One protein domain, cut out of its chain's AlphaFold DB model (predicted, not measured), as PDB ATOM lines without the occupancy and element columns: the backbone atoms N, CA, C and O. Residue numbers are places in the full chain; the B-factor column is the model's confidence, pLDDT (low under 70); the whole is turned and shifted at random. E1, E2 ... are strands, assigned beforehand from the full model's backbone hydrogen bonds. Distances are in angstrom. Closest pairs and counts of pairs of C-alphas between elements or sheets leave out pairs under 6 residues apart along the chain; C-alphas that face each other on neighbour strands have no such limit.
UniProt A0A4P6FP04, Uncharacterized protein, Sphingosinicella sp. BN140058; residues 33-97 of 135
ATOM      1  N   GLN A  33     -30.912 -24.611  38.698       70.00
ATOM      2  CA  GLN A  33     -32.369 -24.578  38.796       70.00
ATOM      3  C   GLN A  33     -32.972 -25.383  37.633       70.00
ATOM      4  O   GLN A  33     -32.827 -25.015  36.470       70.00
ATOM      5  N   ARG A  34     -33.640 -26.506  37.919       73.88
ATOM      6  CA  ARG A  34     -34.296 -27.347  36.897       73.88
ATOM      7  C   ARG A  34     -35.763 -26.944  36.718       73.88
ATOM      8  O   ARG A  34     -36.435 -26.611  37.686       73.88
ATOM      9  N   GLY A  35     -36.254 -27.012  35.486       78.25
ATOM     10  CA  GLY A  35     -37.641 -26.755  35.097       78.25
ATOM     11  C   GLY A  35     -38.028 -27.550  33.847       78.25
ATOM     12  O   GLY A  35     -37.237 -28.345  33.336       78.25
ATOM     13  N   ALA A  36     -39.240 -27.332  33.344       74.44
ATOM     14  CA  ALA A  36     -39.711 -27.910  32.092       74.44
ATOM     15  C   ALA A  36     -40.483 -26.861  31.283       74.44
ATOM     16  O   ALA A  36     -41.249 -26.074  31.833       74.44
ATOM     17  N   PHE A  37     -40.278 -26.869  29.971       77.38
ATOM     18  CA  PHE A  37     -41.028 -26.096  28.995       77.38
ATOM     19  C   PHE A  37     -42.071 -27.005  28.346       77.38
ATOM     20  O   PHE A  37     -41.723 -28.083  27.870       77.38
ATOM     21  N   ALA A  38     -43.325 -26.564  28.299       80.12
ATOM     22  CA  ALA A  38     -44.401 -27.224  27.569       80.12
ATOM     23  C   ALA A  38     -45.032 -26.220  26.598       80.12
ATOM     24  O   ALA A  38     -45.321 -25.088  26.983       80.12
ATOM     25  N   GLY A  39     -45.254 -26.613  25.345       79.00
ATOM     26  CA  GLY A  39     -45.852 -25.738  24.340       79.00
ATOM     27  C   GLY A  39     -46.625 -26.506  23.280       79.00
ATOM     28  O   GLY A  39     -46.305 -27.651  22.976       79.00
ATOM     29  N   ALA A  40     -47.637 -25.869  22.697       77.62
ATOM     30  CA  ALA A  40     -48.368 -26.397  21.551       77.62
ATOM     31  C   ALA A  40     -47.943 -25.670  20.266       77.62
ATOM     32  O   ALA A  40     -47.656 -24.473  20.271       77.62
ATOM     33  N   ARG A  41     -47.905 -26.392  19.147       75.50
ATOM     34  CA  ARG A  41     -47.565 -25.878  17.820       75.50
ATOM     35  C   ARG A  41     -48.620 -26.315  16.818       75.50
ATOM     36  O   ARG A  41     -48.908 -27.499  16.687       75.50
ATOM     37  N   LEU A  42     -49.140 -25.360  16.058       76.06
ATOM     38  CA  LEU A  42     -49.998 -25.612  14.908       76.06
ATOM     39  C   LEU A  42     -49.253 -25.163  13.648       76.06
ATOM     40  O   LEU A  42     -48.839 -24.011  13.541       76.06
ATOM     41  N   ARG A  43     -49.050 -26.077  12.701       77.69
ATOM     42  CA  ARG A  43     -48.507 -25.786  11.372       77.69
ATOM     43  C   ARG A  43     -49.625 -25.954  10.355       77.69
ATOM     44  O   ARG A  43     -50.064 -27.074  10.092       77.69
ATOM     45  N   VAL A  44     -50.060 -24.834   9.791       78.81
ATOM     46  CA  VAL A  44     -51.037 -24.798   8.703       78.81
ATOM     47  C   VAL A  44     -50.264 -24.591   7.399       78.81
ATOM     48  O   VAL A  44     -49.715 -23.509   7.193       78.81
ATOM     49  N   PRO A  45     -50.131 -25.617   6.544       77.31
ATOM     50  CA  PRO A  45     -49.501 -25.445   5.243       77.31
ATOM     51  C   PRO A  45     -50.392 -24.562   4.359       77.31
ATOM     52  O   PRO A  45     -51.595 -24.779   4.263       77.31
ATOM     53  N   LEU A  46     -49.798 -23.580   3.679       79.94
ATOM     54  CA  LEU A  46     -50.505 -22.674   2.756       79.94
ATOM     55  C   LEU A  46     -50.788 -23.316   1.377       79.94
ATOM     56  O   LEU A  46     -51.195 -22.631   0.445       79.94
ATOM     57  N   GLY A  47     -50.560 -24.627   1.231       76.69
ATOM     58  CA  GLY A  47     -50.746 -25.380  -0.010       76.69
ATOM     59  C   GLY A  47     -51.796 -26.484   0.135       76.69
ATOM     60  O   GLY A  47     -51.830 -27.192   1.136       76.69
ATOM     61  N   ALA A  48     -52.618 -26.675  -0.899       64.06
ATOM     62  CA  ALA A  48     -53.816 -27.527  -0.888       64.06
ATOM     63  C   ALA A  48     -53.583 -29.050  -0.732       64.06
ATOM     64  O   ALA A  48     -54.532 -29.824  -0.838       64.06
ATOM     65  N   ARG A  49     -52.344 -29.517  -0.529       68.06
ATOM     66  CA  ARG A  49     -52.017 -30.958  -0.514       68.06
ATOM     67  C   ARG A  49     -51.598 -31.511   0.845       68.06
ATOM     68  O   ARG A  49     -51.676 -32.729   1.031       68.06
ATOM     69  N   ASP A  50     -51.208 -30.655   1.782       72.31
ATOM     70  CA  ASP A  50     -50.725 -31.093   3.087       72.31
ATOM     71  C   ASP A  50     -51.784 -30.894   4.169       72.31
ATOM     72  O   ASP A  50     -52.469 -29.876   4.230       72.31
ATOM     73  N   ALA A  51     -51.917 -31.887   5.045       71.12
ATOM     74  CA  ALA A  51     -52.808 -31.785   6.189       71.12
ATOM     75  C   ALA A  51     -52.227 -30.814   7.237       71.12
ATOM     76  O   ALA A  51     -51.004 -30.798   7.435       71.12
ATOM     77  N   PRO A  52     -53.078 -30.052   7.953       71.38
ATOM     78  CA  PRO A  52     -52.634 -29.287   9.109       71.38
ATOM     79  C   PRO A  52     -52.000 -30.232  10.132       71.38
ATOM     80  O   PRO A  52     -52.456 -31.366  10.331       71.38
ATOM     81  N   ARG A  53     -50.914 -29.770  10.753       76.12
ATOM     82  CA  ARG A  53     -50.183 -30.532  11.767       76.12
ATOM     83  C   ARG A  53     -50.301 -29.822  13.099       76.12
ATOM     84  O   ARG A  53     -49.925 -28.657  13.208       76.12
ATOM     85  N   PHE A  54     -50.801 -30.522  14.100       75.75
ATOM     86  CA  PHE A  54     -50.808 -30.057  15.482       75.75
ATOM     87  C   PHE A  54     -49.709 -30.793  16.241       75.75
ATOM     88  O   PHE A  54     -49.416 -31.929  15.904       75.75
ATOM     89  N   GLY A  55     -49.086 -30.204  17.247       76.94
ATOM     90  CA  GLY A  55     -48.167 -30.947  18.092       76.94
ATOM     91  C   GLY A  55     -47.927 -30.295  19.436       76.94
ATOM     92  O   GLY A  55     -48.089 -29.088  19.582       76.94
ATOM     93  N   VAL A  56     -47.541 -31.101  20.416       78.25
ATOM     94  CA  VAL A  56     -47.176 -30.659  21.764       78.25
ATOM     95  C   VAL A  56     -45.708 -30.983  21.986       78.25
ATOM     96  O   VAL A  56     -45.277 -32.096  21.707       78.25
ATOM     97  N   ALA A  57     -44.939 -30.012  22.462       77.44
ATOM     98  CA  ALA A  57     -43.524 -30.137  22.766       77.44
ATOM     99  C   ALA A  57     -43.300 -29.986  24.272       77.44
ATOM    100  O   ALA A  57     -43.838 -29.069  24.891       77.44
ATOM    101  N   LEU A  58     -42.487 -30.870  24.838       75.88
ATOM    102  CA  LEU A  58     -42.045 -30.879  26.226       75.88
ATOM    103  C   LEU A  58     -40.520 -30.942  26.248       75.88
ATOM    104  O   LEU A  58     -39.937 -31.925  25.794       75.88
ATOM    105  N   ALA A  59     -39.860 -29.915  26.771       77.25
ATOM    106  CA  ALA A  59     -38.404 -29.850  26.853       77.25
ATOM    107  C   ALA A  59     -37.955 -29.573  28.293       77.25
ATOM    108  O   ALA A  59     -38.409 -28.594  28.886       77.25
ATOM    109  N   PRO A  60     -37.055 -30.380  28.880       70.06
ATOM    110  CA  PRO A  60     -36.462 -30.045  30.167       70.06
ATOM    111  C   PRO A  60     -35.617 -28.776  30.027       70.06
ATOM    112  O   PRO A  60     -34.858 -28.634  29.069       70.06
ATOM    113  N   THR A  61     -35.708 -27.872  30.996       75.62
ATOM    114  CA  THR A  61     -34.881 -26.663  31.064       75.62
ATOM    115  C   THR A  61     -33.991 -26.722  32.293       75.62
ATOM    116  O   THR A  61     -34.453 -27.038  33.386       75.62
ATOM    117  N   GLN A  62     -32.724 -26.375  32.146       76.06
ATOM    118  CA  GLN A  62     -31.803 -26.166  33.253       76.06
ATOM    119  C   GLN A  62     -31.325 -24.726  33.192       76.06
ATOM    120  O   GLN A  62     -30.789 -24.296  32.178       76.06
ATOM    121  N   ARG A  63     -31.552 -23.967  34.256       71.25
ATOM    122  CA  ARG A  63     -31.072 -22.601  34.393       71.25
ATOM    123  C   ARG A  63     -29.933 -22.579  35.396       71.25
ATOM    124  O   ARG A  63     -30.102 -22.977  36.547       71.25
ATOM    125  N   GLU A  64     -28.780 -22.110  34.958       68.19
ATOM    126  CA  GLU A  64     -27.648 -21.844  35.831       68.19
ATOM    127  C   GLU A  64     -27.850 -20.480  36.497       68.19
ATOM    128  O   GLU A  64     -28.085 -19.470  35.829       68.19
ATOM    129  N   ARG A  65     -27.820 -20.448  37.832       62.53
ATOM    130  CA  ARG A  65     -28.134 -19.235  38.602       62.53
ATOM    131  C   ARG A  65     -27.020 -18.186  38.537       62.53
ATOM    132  O   ARG A  65     -27.320 -17.001  38.627       62.53
ATOM    133  N   GLU A  66     -25.770 -18.617  38.377       65.25
ATOM    134  CA  GLU A  66     -24.593 -17.734  38.376       65.25
ATOM    135  C   GLU A  66     -24.424 -16.977  37.055       65.25
ATOM    136  O   GLU A  66     -24.132 -15.786  37.062       65.25
ATOM    137  N   THR A  67     -24.665 -17.638  35.922       69.00
ATOM    138  CA  THR A  67     -24.547 -17.038  34.582       69.00
ATOM    139  C   THR A  67     -25.894 -16.580  34.019       69.00
ATOM    140  O   THR A  67     -25.945 -15.811  33.061       69.00
ATOM    141  N   GLY A  68     -27.006 -17.071  34.579       63.03
ATOM    142  CA  GLY A  68     -28.348 -16.892  34.027       63.03
ATOM    143  C   GLY A  68     -28.620 -17.737  32.776       63.03
ATOM    144  O   GLY A  68     -29.718 -17.646  32.219       63.03
ATOM    145  N   ALA A  69     -27.659 -18.555  32.336       63.88
ATOM    146  CA  ALA A  69     -27.774 -19.365  31.133       63.88
ATOM    147  C   ALA A  69     -28.883 -20.413  31.282       63.88
ATOM    148  O   ALA A  69     -28.978 -21.100  32.298       63.88
ATOM    149  N   THR A  70     -29.736 -20.539  30.263       63.38
ATOM    150  CA  THR A  70     -30.803 -21.549  30.217       63.38
ATOM    151  C   THR A  70     -30.473 -22.580  29.146       63.38
ATOM    152  O   THR A  70     -30.508 -22.280  27.955       63.38
ATOM    153  N   ALA A  71     -30.153 -23.798  29.566       63.75
ATOM    154  CA  ALA A  71     -29.967 -24.947  28.700       63.75
ATOM    155  C   ALA A  71     -31.300 -25.689  28.528       63.75
ATOM    156  O   ALA A  71     -31.900 -26.150  29.499       63.75
ATOM    157  N   LEU A  72     -31.769 -25.812  27.289       61.94
ATOM    158  CA  LEU A  72     -32.889 -26.683  26.931       61.94
ATOM    159  C   LEU A  72     -32.321 -28.048  26.542       61.94
ATOM    160  O   LEU A  72     -31.545 -28.156  25.592       61.94
ATOM    161  N   ALA A  73     -32.686 -29.087  27.285       65.12
ATOM    162  CA  ALA A  73     -32.338 -30.452  26.929       65.12
ATOM    163  C   ALA A  73     -33.206 -30.944  25.759       65.12
ATOM    164  O   ALA A  73     -34.227 -30.341  25.418       65.12
ATOM    165  N   ALA A  74     -32.796 -32.061  25.152       67.44
ATOM    166  CA  ALA A  74     -33.551 -32.756  24.115       67.44
ATOM    167  C   ALA A  74     -35.028 -32.921  24.516       67.44
ATOM    168  O   ALA A  74     -35.348 -33.682  25.428       67.44
ATOM    169  N   GLY A  75     -35.915 -32.183  23.845       64.88
ATOM    170  CA  GLY A  75     -37.350 -32.218  24.105       64.88
ATOM    171  C   GLY A  75     -38.058 -33.347  23.365       64.88
ATOM    172  O   GLY A  75     -37.615 -33.777  22.300       64.88
ATOM    173  N   LEU A  76     -39.160 -33.819  23.933       71.31
ATOM    174  CA  LEU A  76     -40.110 -34.720  23.295       71.31
ATOM    175  C   LEU A  76     -41.189 -33.893  22.600       71.31
ATOM    176  O   LEU A  76     -41.759 -32.983  23.192       71.31
ATOM    177  N   GLU A  77     -41.493 -34.226  21.358       74.75
ATOM    178  CA  GLU A  77     -42.566 -33.627  20.578       74.75
ATOM    179  C   GLU A  77     -43.538 -34.728  20.155       74.75
ATOM    180  O   GLU A  77     -43.131 -35.764  19.640       74.75
ATOM    181  N   LEU A  78     -44.832 -34.515  20.359       75.88
ATOM    182  CA  LEU A  78     -45.893 -35.373  19.847       75.88
ATOM    183  C   LEU A  78     -46.666 -34.584  18.795       75.88
ATOM    184  O   LEU A  78     -47.367 -33.635  19.130       75.88
ATOM    185  N   GLY A  79     -46.520 -34.955  17.529       74.31
ATOM    186  CA  GLY A  79     -47.227 -34.389  16.390       74.31
ATOM    187  C   GLY A  79     -48.422 -35.245  15.975       74.31
ATOM    188  O   GLY A  79     -48.355 -36.466  15.952       74.31
ATOM    189  N   PHE A  80     -49.514 -34.599  15.597       71.94
ATOM    190  CA  PHE A  80     -50.667 -35.173  14.928       71.94
ATOM    191  C   PHE A  80     -50.724 -34.628  13.508       71.94
ATOM    192  O   PHE A  80     -50.866 -33.420  13.286       71.94
ATOM    193  N   THR A  81     -50.621 -35.524  12.535       68.50
ATOM    194  CA  THR A  81     -50.905 -35.196  11.141       68.50
ATOM    195  C   THR A  81     -52.385 -35.473  10.902       68.50
ATOM    196  O   THR A  81     -52.877 -36.544  11.261       68.50
ATOM    197  N   GLY A  82     -53.117 -34.538  10.290       61.75
ATOM    198  CA  GLY A  82     -54.570 -34.658  10.077       61.75
ATOM    199  C   GLY A  82     -55.058 -35.903   9.311       61.75
ATOM    200  O   GLY A  82     -56.256 -36.055   9.116       61.75
ATOM    201  N   ARG A  83     -54.163 -36.811   8.893       65.50
ATOM    202  CA  ARG A  83     -54.470 -38.140   8.338       65.50
ATOM    203  C   ARG A  83     -54.572 -39.251   9.399       65.50
ATOM    204  O   ARG A  83     -54.625 -40.419   9.035       65.50
ATOM    205  N   GLY A  84     -54.592 -38.913  10.691       62.59
ATOM    206  CA  GLY A  84     -54.737 -39.891  11.778       62.59
ATOM    207  C   GLY A  84     -53.428 -40.553  12.219       62.59
ATOM    208  O   GLY A  84     -53.466 -41.530  12.963       62.59
ATOM    209  N   HIS A  85     -52.276 -40.031  11.787       65.44
ATOM    210  CA  HIS A  85     -50.970 -40.520  12.229       65.44
ATOM    211  C   HIS A  85     -50.397 -39.615  13.320       65.44
ATOM    212  O   HIS A  85     -50.287 -38.398  13.133       65.44
ATOM    213  N   PHE A  86     -50.003 -40.239  14.432       70.38
ATOM    214  CA  PHE A  86     -49.206 -39.621  15.484       70.38
ATOM    215  C   PHE A  86     -47.722 -39.840  15.191       70.38
ATOM    216  O   PHE A  86     -47.288 -40.968  14.967       70.38
ATOM    217  N   GLU A  87     -46.952 -38.761  15.205       72.94
ATOM    218  CA  GLU A  87     -45.499 -38.773  15.077       72.94
ATOM    219  C   GLU A  87     -44.909 -38.338  16.417       72.94
ATOM    220  O   GLU A  87     -45.105 -37.205  16.844       72.94
ATOM    221  N   LEU A  88     -44.190 -39.228  17.097       74.25
ATOM    222  CA  LEU A  88     -43.376 -38.836  18.244       74.25
ATOM    223  C   LEU A  88     -41.990 -38.451  17.723       74.25
ATOM    224  O   LEU A  88     -41.411 -39.183  16.926       74.25
ATOM    225  N   ALA A  89     -41.441 -37.331  18.163       74.00
ATOM    226  CA  ALA A  89     -40.081 -36.915  17.879       74.00
ATOM    227  C   ALA A  89     -39.343 -36.612  19.184       74.00
ATOM    228  O   ALA A  89     -39.920 -36.107  20.138       74.00
ATOM    229  N   ALA A  90     -38.054 -36.924  19.234       74.44
ATOM    230  CA  ALA A  90     -37.175 -36.557  20.336       74.44
ATOM    231  C   ALA A  90     -36.027 -35.718  19.776       74.44
ATOM    232  O   ALA A  90     -35.416 -36.092  18.775       74.44
ATOM    233  N   ALA A  91     -35.754 -34.564  20.384       72.38
ATOM    234  CA  ALA A  91     -34.780 -33.585  19.895       72.38
ATOM    235  C   ALA A  91     -34.996 -33.195  18.415       72.38
ATOM    236  O   ALA A  91     -34.035 -33.043  17.660       72.38
ATOM    237  N   GLY A  92     -36.256 -33.104  17.972       65.44
ATOM    238  CA  GLY A  92     -36.604 -32.809  16.578       65.44
ATOM    239  C   GLY A  92     -36.355 -33.956  15.589       65.44
ATOM    240  O   GLY A  92     -36.522 -33.764  14.385       65.44
ATOM    241  N   LYS A  93     -35.973 -35.151  16.061       69.12
ATOM    242  CA  LYS A  93     -35.843 -36.356  15.232       69.12
ATOM    243  C   LYS A  93     -37.074 -37.244  15.406       69.12
ATOM    244  O   LYS A  93     -37.359 -37.624  16.542       69.12
ATOM    245  N   PRO A  94     -37.791 -37.602  14.324       71.00
ATOM    246  CA  PRO A  94     -38.934 -38.500  14.424       71.00
ATOM    247  C   PRO A  94     -38.473 -39.870  14.931       71.00
ATOM    248  O   PRO A  94     -37.592 -40.503  14.346       71.00
ATOM    249  N   LEU A  95     -39.077 -40.325  16.022       71.56
ATOM    250  CA  LEU A  95     -38.951 -41.682  16.524       71.56
ATOM    251  C   LEU A  95     -39.864 -42.560  15.670       71.56
ATOM    252  O   LEU A  95     -41.077 -42.624  15.867       71.56
ATOM    253  N   ARG A  96     -39.274 -43.214  14.668       60.97
ATOM    254  CA  ARG A  96     -39.960 -44.263  13.918       60.97
ATOM    255  C   ARG A  96     -40.089 -45.479  14.819       60.97
ATOM    256  O   ARG A  96     -39.131 -46.217  15.022       60.97
ATOM    257  N   PHE A  97     -41.283 -45.683  15.358       58.59
ATOM    258  CA  PHE A  97     -41.666 -46.987  15.866       58.59
ATOM    259  C   PHE A  97     -41.899 -47.882  14.645       58.59
ATOM    260  O   PHE A  97     -43.007 -47.924  14.114       58.59
TER     261      PHE A  97
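Overview. This is residues 33 to 97 of the 135 residues of an uncharacterized protein of Sphingosinicella sp. BN140058 (UniProt A0A4P6FP04). This is one long, twisted sheet of five strands: the long hairpin of E1 and E2 makes its length, and on the other side of E2 the short E3 lies beside one end while the E4 and E5 hairpin lies beside the other. No helix covers either face, and the loop between E1 and E2 and the turn after E2 make the two far ends. The printed part has 65 residues, with no named helix and five named strands in the order E1, E2, E3, E4, E5; the class is all strand, and the neighbour pairs are antiparallel. The whole is loose, with a radius of gyration of the C-alphas of 14.9 A, and flat, spanning 50 by 28 by 14 A.

Along the chain. Find C-alpha 33 at (-32.369, -24.578, 38.796); from there E1 runs through residues 33 to 43, 31.8 A long. After nine residues, look for C-alpha 53 at (-50.183, -30.532, 11.767), where E2 begins; it runs to residue 64 over 34.1 A and is the longest strand. E3 is residues 70 to 72, E4 is residues 76 to 81, 16.3 A long, and E5 is residues 85 to 90, 16.5 A long, ending at C-alpha 90 at (-37.175, -36.557, 20.336).

Arrangement. Begin at E2, which has three neighbours in this branched sheet. On one side of it, beside residues 53 to 63, is E1, an antiparallel hairpin partner at 160 degrees; C-alphas 36 and 60 face each other at 4.3 A, and N 35 and O 61 are within hydrogen-bond range at 2.8 A. On the other side the pairing is staggered. Look beside residues 60 to 63 for E3, which forms a hairpin with E2, antiparallel at 140 degrees, with N 71 and O 62 at 2.7 A. Beside residues 53 to 58 you find E4, antiparallel at 169 degrees, with N 56 and O 78 at 2.8 A. Move on across E4 to E5: they form a hairpin, antiparallel at 159 degrees, with N 79 and O 87 at 2.7 A. E1, E3 and E5 are edge strands; E5 is apart from E1 and from E3, and E3 and E4 are apart too. Past the sheet, residues 93 to 94 pair briefly, antiparallel, with residues 89 to 90 of E5.

Size, cuts and confidence. The two C-alphas farthest apart are those of Ala 48 and Glu 66, at 49.9 A. The printed part has no cut. The links E2 to E3, E3 to E4 and E4 to E5 are tight, and E1 to E2 is short. The mean pLDDT of the printed part is 71.3; look for values under 70 at residues 48 to 49, 64 to 75, 81 to 85, 92 to 93 and 96 to 97.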